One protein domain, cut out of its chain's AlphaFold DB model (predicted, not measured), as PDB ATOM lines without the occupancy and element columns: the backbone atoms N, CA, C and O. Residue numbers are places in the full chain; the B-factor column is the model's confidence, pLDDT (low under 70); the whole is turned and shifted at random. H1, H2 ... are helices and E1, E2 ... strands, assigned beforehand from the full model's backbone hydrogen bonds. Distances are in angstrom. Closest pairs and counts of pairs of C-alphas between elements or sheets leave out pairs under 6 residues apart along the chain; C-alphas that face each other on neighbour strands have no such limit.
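Overview. This is residues 260 to 337 of the 401 residues of the protein "Tenascin (Trinotate prediction)" of Henneguya salminicola (UniProt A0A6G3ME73). What shape is it? It has little regular structure: hairpins E1-E2 and E3-E4 joined by looping chain, with residues 331 to 337 sticking out. What builds it? Of 78 printed residues, 31 are in E1, E2, E3, E4, then H1, a mixed class. It is loose, radius of gyration of the C-alphas 15.2 A, spanning 51 by 28 by 22 A.

Along the chain. Where are strands? E1 is residues 275 to 279, starting at C-alpha (25.795, 34.051, -6.904); E2 is 282 to 286, E3 309 to 313, E4 319 to 323. And the helix? H1, residues 325 to 335, 15.1 A long, ends at C-alpha (49.127, 12.632, -22.546).

Arrangement. What pairs? Both hairpins are antiparallel; N 277 and O 284, 3.0 A, and N 310 and O 322, 2.9 A, are within hydrogen-bond range. And H1? Its every O i to N i+4 pair is within range. The closest C-alphas of E3 and H1, 309 and 327, are 7.2 A apart.

Size, cuts and confidence. Any cut? The printed part has none; link E2 to E3 is long. Low confidence? Residues 323 to 337, among others, have pLDDT under 70.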
ATOM      1  N   LYS A 260      16.499  36.663 -20.393       49.81
ATOM      2  CA  LYS A 260      17.589  37.514 -19.884       49.81
ATOM      3  C   LYS A 260      17.967  37.138 -18.442       49.81
ATOM      4  O   LYS A 260      17.103  37.203 -17.573       49.81
ATOM      5  N   LYS A 261      19.261  36.864 -18.214       48.62
ATOM      6  CA  LYS A 261      19.900  36.852 -16.888       48.62
ATOM      7  C   LYS A 261      19.729  38.234 -16.250       48.62
ATOM      8  O   LYS A 261      20.470  39.161 -16.583       48.62
ATOM      9  N   ASP A 262      18.771  38.374 -15.344       62.50
ATOM     10  CA  ASP A 262      18.755  39.483 -14.394       62.50
ATOM     11  C   ASP A 262      19.391  38.989 -13.086       62.50
ATOM     12  O   ASP A 262      19.209  37.842 -12.671       62.50
ATOM     13  N   LYS A 263      20.186  39.837 -12.419       60.91
ATOM     14  CA  LYS A 263      20.634  39.518 -11.058       60.91
ATOM     15  C   LYS A 263      19.401  39.432 -10.171       60.91
ATOM     16  O   LYS A 263      18.553  40.321 -10.229       60.91
ATOM     17  N   CYS A 264      19.317  38.400  -9.338       70.25
ATOM     18  CA  CYS A 264      18.235  38.325  -8.367       70.25
ATOM     19  C   CYS A 264      18.248  39.573  -7.472       70.25
ATOM     20  O   CYS A 264      19.288  39.926  -6.919       70.25
ATOM     21  N   ASP A 265      17.081  40.164  -7.226       70.62
ATOM     22  CA  ASP A 265      16.930  41.243  -6.235       70.62
ATOM     23  C   ASP A 265      17.136  40.764  -4.781       70.62
ATOM     24  O   ASP A 265      17.182  41.566  -3.848       70.62
ATOM     25  N   ASP A 266      17.234  39.449  -4.568       74.50
ATOM     26  CA  ASP A 266      17.322  38.825  -3.252       74.50
ATOM     27  C   ASP A 266      18.675  38.128  -3.060       74.50
ATOM     28  O   ASP A 266      18.836  36.944  -3.361       74.50
ATOM     29  N   GLU A 267      19.643  38.872  -2.521       68.94
ATOM     30  CA  GLU A 267      20.985  38.375  -2.177       68.94
ATOM     31  C   GLU A 267      20.963  37.234  -1.137       68.94
ATOM     32  O   GLU A 267      21.993  36.607  -0.898       68.94
ATOM     33  N   SER A 268      19.815  36.943  -0.505       82.75
ATOM     34  CA  SER A 268      19.688  35.887   0.509       82.75
ATOM     35  C   SER A 268      19.209  34.535  -0.026       82.75
ATOM     36  O   SER A 268      19.192  33.559   0.729       82.75
ATOM     37  N   TYR A 269      18.841  34.458  -1.311       86.69
ATOM     38  CA  TYR A 269      18.368  33.217  -1.932       86.69
ATOM     39  C   TYR A 269      19.460  32.135  -1.958       86.69
ATOM     40  O   TYR A 269      19.203  30.976  -1.634       86.69
ATOM     41  N   CYS A 270      20.699  32.534  -2.254       84.50
ATOM     42  CA  CYS A 270      21.853  31.645  -2.309       84.50
ATOM     43  C   CYS A 270      22.654  31.668  -1.010       84.50
ATOM     44  O   CYS A 270      22.936  32.723  -0.439       84.50
ATOM     45  N   LYS A 271      23.049  30.488  -0.526       90.44
ATOM     46  CA  LYS A 271      23.878  30.340   0.677       90.44
ATOM     47  C   LYS A 271      25.355  30.261   0.311       90.44
ATOM     48  O   LYS A 271      25.719  30.101  -0.845       90.44
ATOM     49  N   ASN A 272      26.219  30.355   1.325       90.81
ATOM     50  CA  ASN A 272      27.662  30.111   1.206       90.81
ATOM     51  C   ASN A 272      28.358  30.905   0.080       90.81
ATOM     52  O   ASN A 272      29.286  30.401  -0.542       90.81
ATOM     53  N   ASN A 273      27.936  32.156  -0.138       85.50
ATOM     54  CA  ASN A 273      28.414  33.043  -1.208       85.50
ATOM     55  C   ASN A 273      28.095  32.565  -2.634       85.50
ATOM     56  O   ASN A 273      28.814  32.933  -3.558       85.50
ATOM     57  N   GLY A 274      27.044  31.762  -2.824       83.12
ATOM     58  CA  GLY A 274      26.541  31.482  -4.164       83.12
ATOM     59  C   GLY A 274      26.029  32.757  -4.839       83.12
ATOM     60  O   GLY A 274      25.387  33.587  -4.190       83.12
ATOM     61  N   GLU A 275      26.312  32.924  -6.126       84.12
ATOM     62  CA  GLU A 275      25.795  34.051  -6.904       84.12
ATOM     63  C   GLU A 275      24.380  33.717  -7.392       84.12
ATOM     64  O   GLU A 275      24.158  32.666  -7.983       84.12
ATOM     65  N   CYS A 276      23.400  34.576  -7.100       79.69
ATOM     66  CA  CYS A 276      22.016  34.344  -7.514       79.69
ATOM     67  C   CYS A 276      21.761  34.900  -8.910       79.69
ATOM     68  O   CYS A 276      21.939  36.104  -9.144       79.69
ATOM     69  N   GLU A 277      21.249  34.049  -9.791       77.44
ATOM     70  CA  GLU A 277      20.785  34.434 -11.117       77.44
ATOM     71  C   GLU A 277      19.285  34.160 -11.272       77.44
ATOM     72  O   GLU A 277      18.750  33.175 -10.753       77.44
ATOM     73  N   GLN A 278      18.590  35.073 -11.955       68.06
ATOM     74  CA  GLN A 278      17.153  35.006 -12.187       68.06
ATOM     75  C   GLN A 278      16.844  34.981 -13.687       68.06
ATOM     76  O   GLN A 278      17.381  35.774 -14.462       68.06
ATOM     77  N   PHE A 279      15.934  34.083 -14.059       54.97
ATOM     78  CA  PHE A 279      15.452  33.852 -15.416       54.97
ATOM     79  C   PHE A 279      13.927  33.799 -15.392       54.97
ATOM     80  O   PHE A 279      13.332  32.835 -14.900       54.97
ATOM     81  N   GLY A 280      13.285  34.871 -15.857       68.62
ATOM     82  CA  GLY A 280      11.844  35.046 -15.689       68.62
ATOM     83  C   GLY A 280      11.458  35.029 -14.202       68.62
ATOM     84  O   GLY A 280      11.959  35.832 -13.409       68.62
ATOM     85  N   ASP A 281      10.594  34.090 -13.815       66.38
ATOM     86  CA  ASP A 281      10.175  33.875 -12.420       66.38
ATOM     87  C   ASP A 281      11.067  32.874 -11.658       66.38
ATOM     88  O   ASP A 281      10.893  32.674 -10.450       66.38
ATOM     89  N   PHE A 282      12.019  32.232 -12.341       56.06
ATOM     90  CA  PHE A 282      12.884  31.203 -11.771       56.06
ATOM     91  C   PHE A 282      14.188  31.804 -11.239       56.06
ATOM     92  O   PHE A 282      14.800  32.652 -11.884       56.06
ATOM     93  N   LYS A 283      14.633  31.348 -10.066       75.75
ATOM     94  CA  LYS A 283      15.900  31.757  -9.442       75.75
ATOM     95  C   LYS A 283      16.765  30.534  -9.191       75.75
ATOM     96  O   LYS A 283      16.258  29.524  -8.699       75.75
ATOM     97  N   PHE A 284      18.060  30.642  -9.446       77.56
ATOM     98  CA  PHE A 284      19.023  29.604  -9.093       77.56
ATOM     99  C   PHE A 284      20.337  30.201  -8.596       77.56
ATOM    100  O   PHE A 284      20.554  31.412  -8.648       77.56
ATOM    101  N   CYS A 285      21.194  29.329  -8.073       75.50
ATOM    102  CA  CYS A 285      22.445  29.706  -7.442       75.50
ATOM    103  C   CYS A 285      23.658  29.108  -8.148       75.50
ATOM    104  O   CYS A 285      23.734  27.900  -8.367       75.50
ATOM    105  N   LEU A 286      24.641  29.959  -8.422       77.56
ATOM    106  CA  LEU A 286      25.969  29.581  -8.878       77.56
ATOM    107  C   LEU A 286      26.883  29.389  -7.677       77.56
ATOM    108  O   LEU A 286      27.279  30.340  -7.006       77.56
ATOM    109  N   CYS A 287      27.189  28.132  -7.385       79.75
ATOM    110  CA  CYS A 287      28.013  27.742  -6.250       79.75
ATOM    111  C   CYS A 287      29.483  27.626  -6.652       79.75
ATOM    112  O   CYS A 287      29.789  27.136  -7.737       79.75
ATOM    113  N   ASP A 288      30.403  27.936  -5.736       84.81
ATOM    114  CA  ASP A 288      31.783  27.449  -5.842       84.81
ATOM    115  C   ASP A 288      31.782  25.920  -5.670       84.81
ATOM    116  O   ASP A 288      31.829  25.407  -4.546       84.81
ATOM    117  N   ARG A 289      31.708  25.189  -6.789       76.19
ATOM    118  CA  ARG A 289      31.581  23.721  -6.821       76.19
ATOM    119  C   ARG A 289      32.797  22.969  -6.294       76.19
ATOM    120  O   ARG A 289      32.710  21.757  -6.101       76.19
ATOM    121  N   SER A 290      33.898  23.658  -5.997       79.25
ATOM    122  CA  SER A 290      35.009  23.064  -5.248       79.25
ATOM    123  C   SER A 290      34.682  22.893  -3.755       79.25
ATOM    124  O   SER A 290      35.313  22.096  -3.057       79.25
ATOM    125  N   GLN A 291      33.677  23.619  -3.249       84.19
ATOM    126  CA  GLN A 291      33.337  23.674  -1.826       84.19
ATOM    127  C   GLN A 291      31.864  23.398  -1.524       84.19
ATOM    128  O   GLN A 291      31.573  22.823  -0.469       84.19
ATOM    129  N   PHE A 292      30.941  23.799  -2.402       87.38
ATOM    130  CA  PHE A 292      29.503  23.740  -2.160       87.38
ATOM    131  C   PHE A 292      28.698  23.342  -3.403       87.38
ATOM    132  O   PHE A 292      29.084  23.619  -4.532       87.38
ATOM    133  N   THR A 293      27.548  22.714  -3.179       86.94
ATOM    134  CA  THR A 293      26.591  22.287  -4.206       86.94
ATOM    135  C   THR A 293      25.162  22.298  -3.640       86.94
ATOM    136  O   THR A 293      24.948  22.690  -2.486       86.94
ATOM    137  N   GLY A 294      24.187  21.871  -4.437       75.62
ATOM    138  CA  GLY A 294      22.758  21.960  -4.133       75.62
ATOM    139  C   GLY A 294      22.107  23.214  -4.719       75.62
ATOM    140  O   GLY A 294      22.789  24.155  -5.120       75.62
ATOM    141  N   GLU A 295      20.775  23.214  -4.759       76.50
ATOM    142  CA  GLU A 295      19.951  24.233  -5.432       76.50
ATOM    143  C   GLU A 295      20.203  25.656  -4.906       76.50
ATOM    144  O   GLU A 295      20.144  26.623  -5.664       76.50
ATOM    145  N   MET A 296      20.542  25.785  -3.619       86.81
ATOM    146  CA  MET A 296      20.862  27.052  -2.957       86.81
ATOM    147  C   MET A 296      22.306  27.090  -2.435       86.81
ATOM    148  O   MET A 296      22.609  27.866  -1.522       86.81
ATOM    149  N   CYS A 297      23.200  26.247  -2.960       86.06
ATOM    150  CA  CYS A 297      24.581  26.084  -2.482       86.06
ATOM    151  C   CYS A 297      24.693  25.686  -1.003       86.06
ATOM    152  O   CYS A 297      25.672  26.005  -0.320       86.06
ATOM    153  N   GLU A 298      23.675  25.031  -0.452       92.50
ATOM    154  CA  GLU A 298      23.574  24.738   0.974       92.50
ATOM    155  C   GLU A 298      24.380  23.512   1.413       92.50
ATOM    156  O   GLU A 298      24.635  23.347   2.613       92.50
ATOM    157  N   LYS A 299      24.788  22.656   0.472       89.38
ATOM    158  CA  LYS A 299      25.470  21.392   0.757       89.38
ATOM    159  C   LYS A 299      26.963  21.564   0.572       89.38
ATOM    160  O   LYS A 299      27.424  22.021  -0.464       89.38
ATOM    161  N   LYS A 300      27.739  21.189   1.583       92.31
ATOM    162  CA  LYS A 300      29.199  21.236   1.512       92.31
ATOM    163  C   LYS A 300      29.724  19.995   0.795       92.31
ATOM    164  O   LYS A 300      29.365  18.883   1.182       92.31
ATOM    165  N   CYS A 301      30.593  20.187  -0.193       87.50
ATOM    166  CA  CYS A 301      31.261  19.097  -0.890       87.50
ATOM    167  C   CYS A 301      32.029  18.196   0.098       87.50
ATOM    168  O   CYS A 301      32.563  18.690   1.103       87.50
ATOM    169  N   PRO A 302      32.121  16.881  -0.170       86.00
ATOM    170  CA  PRO A 302      32.956  15.981   0.612       86.00
ATOM    171  C   PRO A 302      34.404  16.477   0.660       86.00
ATOM    172  O   PRO A 302      34.970  16.907  -0.344       86.00
ATOM    173  N   THR A 303      35.038  16.399   1.829       78.94
ATOM    174  CA  THR A 303      36.474  16.678   1.952       78.94
ATOM    175  C   THR A 303      37.252  15.638   1.148       78.94
ATOM    176  O   THR A 303      37.301  14.482   1.565       78.94
ATOM    177  N   GLY A 304      37.848  16.034   0.019       63.97
ATOM    178  CA  GLY A 304      38.642  15.131  -0.821       63.97
ATOM    179  C   GLY A 304      38.459  15.264  -2.332       63.97
ATOM    180  O   GLY A 304      39.122  14.522  -3.047       63.97
ATOM    181  N   CYS A 305      37.618  16.175  -2.832       73.81
ATOM    182  CA  CYS A 305      37.689  16.554  -4.243       73.81
ATOM    183  C   CYS A 305      39.112  17.100  -4.517       73.81
ATOM    184  O   CYS A 305      39.555  18.029  -3.839       73.81
ATOM    185  N   GLU A 306      39.869  16.452  -5.412       70.69
ATOM    186  CA  GLU A 306      41.222  16.871  -5.808       70.69
ATOM    187  C   GLU A 306      41.216  18.312  -6.356       70.69
ATOM    188  O   GLU A 306      40.191  18.786  -6.854       70.69
ATOM    189  N   ASP A 307      42.356  19.008  -6.296       66.50
ATOM    190  CA  ASP A 307      42.509  20.331  -6.918       66.50
ATOM    191  C   ASP A 307      42.054  20.267  -8.393       66.50
ATOM    192  O   ASP A 307      42.526  19.418  -9.151       66.50
ATOM    193  N   ASP A 308      41.154  21.168  -8.800       68.69
ATOM    194  CA  ASP A 308      40.481  21.187 -10.112       68.69
ATOM    195  C   ASP A 308      39.349  20.132 -10.305       68.69
ATOM    196  O   ASP A 308      39.017  19.795 -11.446       68.69
ATOM    197  N   SER A 309      38.720  19.621  -9.239       69.88
ATOM    198  CA  SER A 309      37.478  18.827  -9.328       69.88
ATOM    199  C   SER A 309      36.275  19.531  -8.692       69.88
ATOM    200  O   SER A 309      36.403  20.244  -7.698       69.88
ATOM    201  N   ASN A 310      35.106  19.327  -9.296       78.81
ATOM    202  CA  ASN A 310      33.829  19.908  -8.887       78.81
ATOM    203  C   ASN A 310      32.987  18.835  -8.188       78.81
ATOM    204  O   ASN A 310      33.173  17.649  -8.458       78.81
ATOM    205  N   CYS A 311      32.058  19.212  -7.309       82.25
ATOM    206  CA  CYS A 311      31.114  18.267  -6.716       82.25
ATOM    207  C   CYS A 311      29.665  18.520  -7.149       82.25
ATOM    208  O   CYS A 311      29.238  19.661  -7.339       82.25
ATOM    209  N   THR A 312      28.901  17.441  -7.297       80.00
ATOM    210  CA  THR A 312      27.472  17.476  -7.631       80.00
ATOM    211  C   THR A 312      26.697  16.428  -6.836       80.00
ATOM    212  O   THR A 312      27.287  15.657  -6.075       80.00
ATOM    213  N   GLU A 313      25.377  16.429  -6.980       80.62
ATOM    214  CA  GLU A 313      24.435  15.549  -6.300       80.62
ATOM    215  C   GLU A 313      23.682  14.686  -7.319       80.62
ATOM    216  O   GLU A 313      23.233  15.193  -8.343       80.62
ATOM    217  N   ASN A 314      23.545  13.384  -7.057       69.94
ATOM    218  CA  ASN A 314      22.704  12.504  -7.878       69.94
ATOM    219  C   ASN A 314      21.222  12.545  -7.449       69.94
ATOM    220  O   ASN A 314      20.892  13.083  -6.394       69.94
ATOM    221  N   ASP A 315      20.336  11.885  -8.203       63.31
ATOM    222  CA  ASP A 315      18.888  11.809  -7.912       63.31
ATOM    223  C   ASP A 315      18.555  11.265  -6.509       63.31
ATOM    224  O   ASP A 315      17.490  11.534  -5.952       63.31
ATOM    225  N   ASN A 316      19.478  10.504  -5.913       71.12
ATOM    226  CA  ASN A 316      19.343   9.944  -4.568       71.12
ATOM    227  C   ASN A 316      19.866  10.881  -3.466       71.12
ATOM    228  O   ASN A 316      19.900  10.498  -2.294       71.12
ATOM    229  N   GLY A 317      20.316  12.081  -3.822       75.00
ATOM    230  CA  GLY A 317      20.835  13.079  -2.897       75.00
ATOM    231  C   GLY A 317      22.275  12.835  -2.418       75.00
ATOM    232  O   GLY A 317      22.705  13.361  -1.389       75.00
ATOM    233  N   THR A 318      23.023  11.965  -3.099       79.62
ATOM    234  CA  THR A 318      24.404  11.621  -2.728       79.62
ATOM    235  C   THR A 318      25.389  12.521  -3.464       79.62
ATOM    236  O   THR A 318      25.333  12.628  -4.687       79.62
ATOM    237  N   LEU A 319      26.313  13.132  -2.717       81.00
ATOM    238  CA  LEU A 319      27.344  14.010  -3.272       81.00
ATOM    239  C   LEU A 319      28.545  13.219  -3.796       81.00
ATOM    240  O   LEU A 319      29.064  12.352  -3.088       81.00
ATOM    241  N   TYR A 320      29.046  13.573  -4.977       78.75
ATOM    242  CA  TYR A 320      30.263  12.997  -5.559       78.75
ATOM    243  C   TYR A 320      31.088  14.054  -6.304       78.75
ATOM    244  O   TYR A 320      30.564  15.097  -6.690       78.75
ATOM    245  N   CYS A 321      32.392  13.802  -6.464       81.75
ATOM    246  CA  CYS A 321      33.315  14.690  -7.175       81.75
ATOM    247  C   CYS A 321      33.504  14.212  -8.624       81.75
ATOM    248  O   CYS A 321      33.626  13.010  -8.857       81.75
ATOM    249  N   TYR A 322      33.612  15.139  -9.573       71.06
ATOM    250  CA  TYR A 322      33.949  14.875 -10.970       71.06
ATOM    251  C   TYR A 322      35.076  15.816 -11.437       71.06
ATOM    252  O   TYR A 322      35.187  16.949 -10.953       71.06
ATOM    253  N   PRO A 323      35.966  15.365 -12.337       68.50
ATOM    254  CA  PRO A 323      37.047  16.202 -12.842       68.50
ATOM    255  C   PRO A 323      36.492  17.364 -13.677       68.50
ATOM    256  O   PRO A 323      35.668  17.150 -14.563       68.50
ATOM    257  N   SER A 324      36.967  18.588 -13.433       66.44
ATOM    258  CA  SER A 324      36.590  19.742 -14.263       66.44
ATOM    259  C   SER A 324      37.134  19.612 -15.694       66.44
ATOM    260  O   SER A 324      38.153  18.955 -15.942       66.44
ATOM    261  N   LEU A 325      36.521  20.319 -16.646       54.00
ATOM    262  CA  LEU A 325      37.048  20.485 -18.011       54.00
ATOM    263  C   LEU A 325      38.502  20.976 -18.012       54.00
ATOM    264  O   LEU A 325      39.345  20.498 -18.776       54.00
ATOM    265  N   LYS A 326      38.838  21.871 -17.079       58.34
ATOM    266  CA  LYS A 326      40.200  22.371 -16.877       58.34
ATOM    267  C   LYS A 326      41.176  21.256 -16.485       58.34
ATOM    268  O   LYS A 326      42.297  21.215 -17.006       58.34
ATOM    269  N   TYR A 327      40.758  20.335 -15.614       58.97
ATOM    270  CA  TYR A 327      41.536  19.146 -15.259       58.97
ATOM    271  C   TYR A 327      41.734  18.226 -16.471       58.97
ATOM    272  O   TYR A 327      42.865  17.802 -16.741       58.97
ATOM    273  N   LEU A 328      40.673  17.962 -17.242       48.91
ATOM    274  CA  LEU A 328      40.741  17.112 -18.435       48.91
ATOM    275  C   LEU A 328      41.705  17.708 -19.470       48.91
ATOM    276  O   LEU A 328      42.663  17.044 -19.871       48.91
ATOM    277  N   HIS A 329      41.568  18.990 -19.810       54.22
ATOM    278  CA  HIS A 329      42.492  19.679 -20.717       54.22
ATOM    279  C   HIS A 329      43.953  19.620 -20.252       54.22
ATOM    280  O   HIS A 329      44.857  19.390 -21.065       54.22
ATOM    281  N   LYS A 330      44.214  19.785 -18.951       62.75
ATOM    282  CA  LYS A 330      45.566  19.686 -18.379       62.75
ATOM    283  C   LYS A 330      46.129  18.267 -18.490       62.75
ATOM    284  O   LYS A 330      47.293  18.104 -18.861       62.75
ATOM    285  N   LYS A 331      45.312  17.245 -18.223       53.06
ATOM    286  CA  LYS A 331      45.696  15.828 -18.306       53.06
ATOM    287  C   LYS A 331      45.960  15.391 -19.749       53.06
ATOM    288  O   LYS A 331      46.981  14.758 -20.012       53.06
ATOM    289  N   TYR A 332      45.107  15.786 -20.693       52.12
ATOM    290  CA  TYR A 332      45.237  15.387 -22.098       52.12
ATOM    291  C   TYR A 332      46.321  16.164 -22.855       52.12
ATOM    292  O   TYR A 332      47.015  15.565 -23.679       52.12
ATOM    293  N   LYS A 333      46.613  17.425 -22.495       51.09
ATOM    294  CA  LYS A 333      47.832  18.112 -22.975       51.09
ATOM    295  C   LYS A 333      49.123  17.408 -22.547       51.09
ATOM    296  O   LYS A 333      50.122  17.488 -23.254       51.09
ATOM    297  N   MET A 334      49.122  16.713 -21.407       40.88
ATOM    298  CA  MET A 334      50.278  15.938 -20.936       40.88
ATOM    299  C   MET A 334      50.339  14.515 -21.510       40.88
ATOM    300  O   MET A 334      51.398  13.887 -21.461       40.88
ATOM    301  N   ALA A 335      49.231  14.001 -22.052       38.97
ATOM    302  CA  ALA A 335      49.127  12.632 -22.546       38.97
ATOM    303  C   ALA A 335      49.610  12.443 -23.994       38.97
ATOM    304  O   ALA A 335      49.801  11.297 -24.392       38.97
ATOM    305  N   GLN A 336      49.880  13.511 -24.764       39.34
ATOM    306  CA  GLN A 336      50.577  13.383 -26.053       39.34
ATOM    307  C   GLN A 336      51.997  12.824 -25.823       39.34
ATOM    308  O   GLN A 336      52.860  13.513 -25.263       39.34
ATOM    309  N   PRO A 337      52.301  11.574 -26.218       43.22
ATOM    310  CA  PRO A 337      53.548  10.955 -25.825       43.22
ATOM    311  C   PRO A 337      54.655  11.310 -26.822       43.22
ATOM    312  O   PRO A 337      54.874  10.618 -27.809       43.22
TER     313      PRO A 337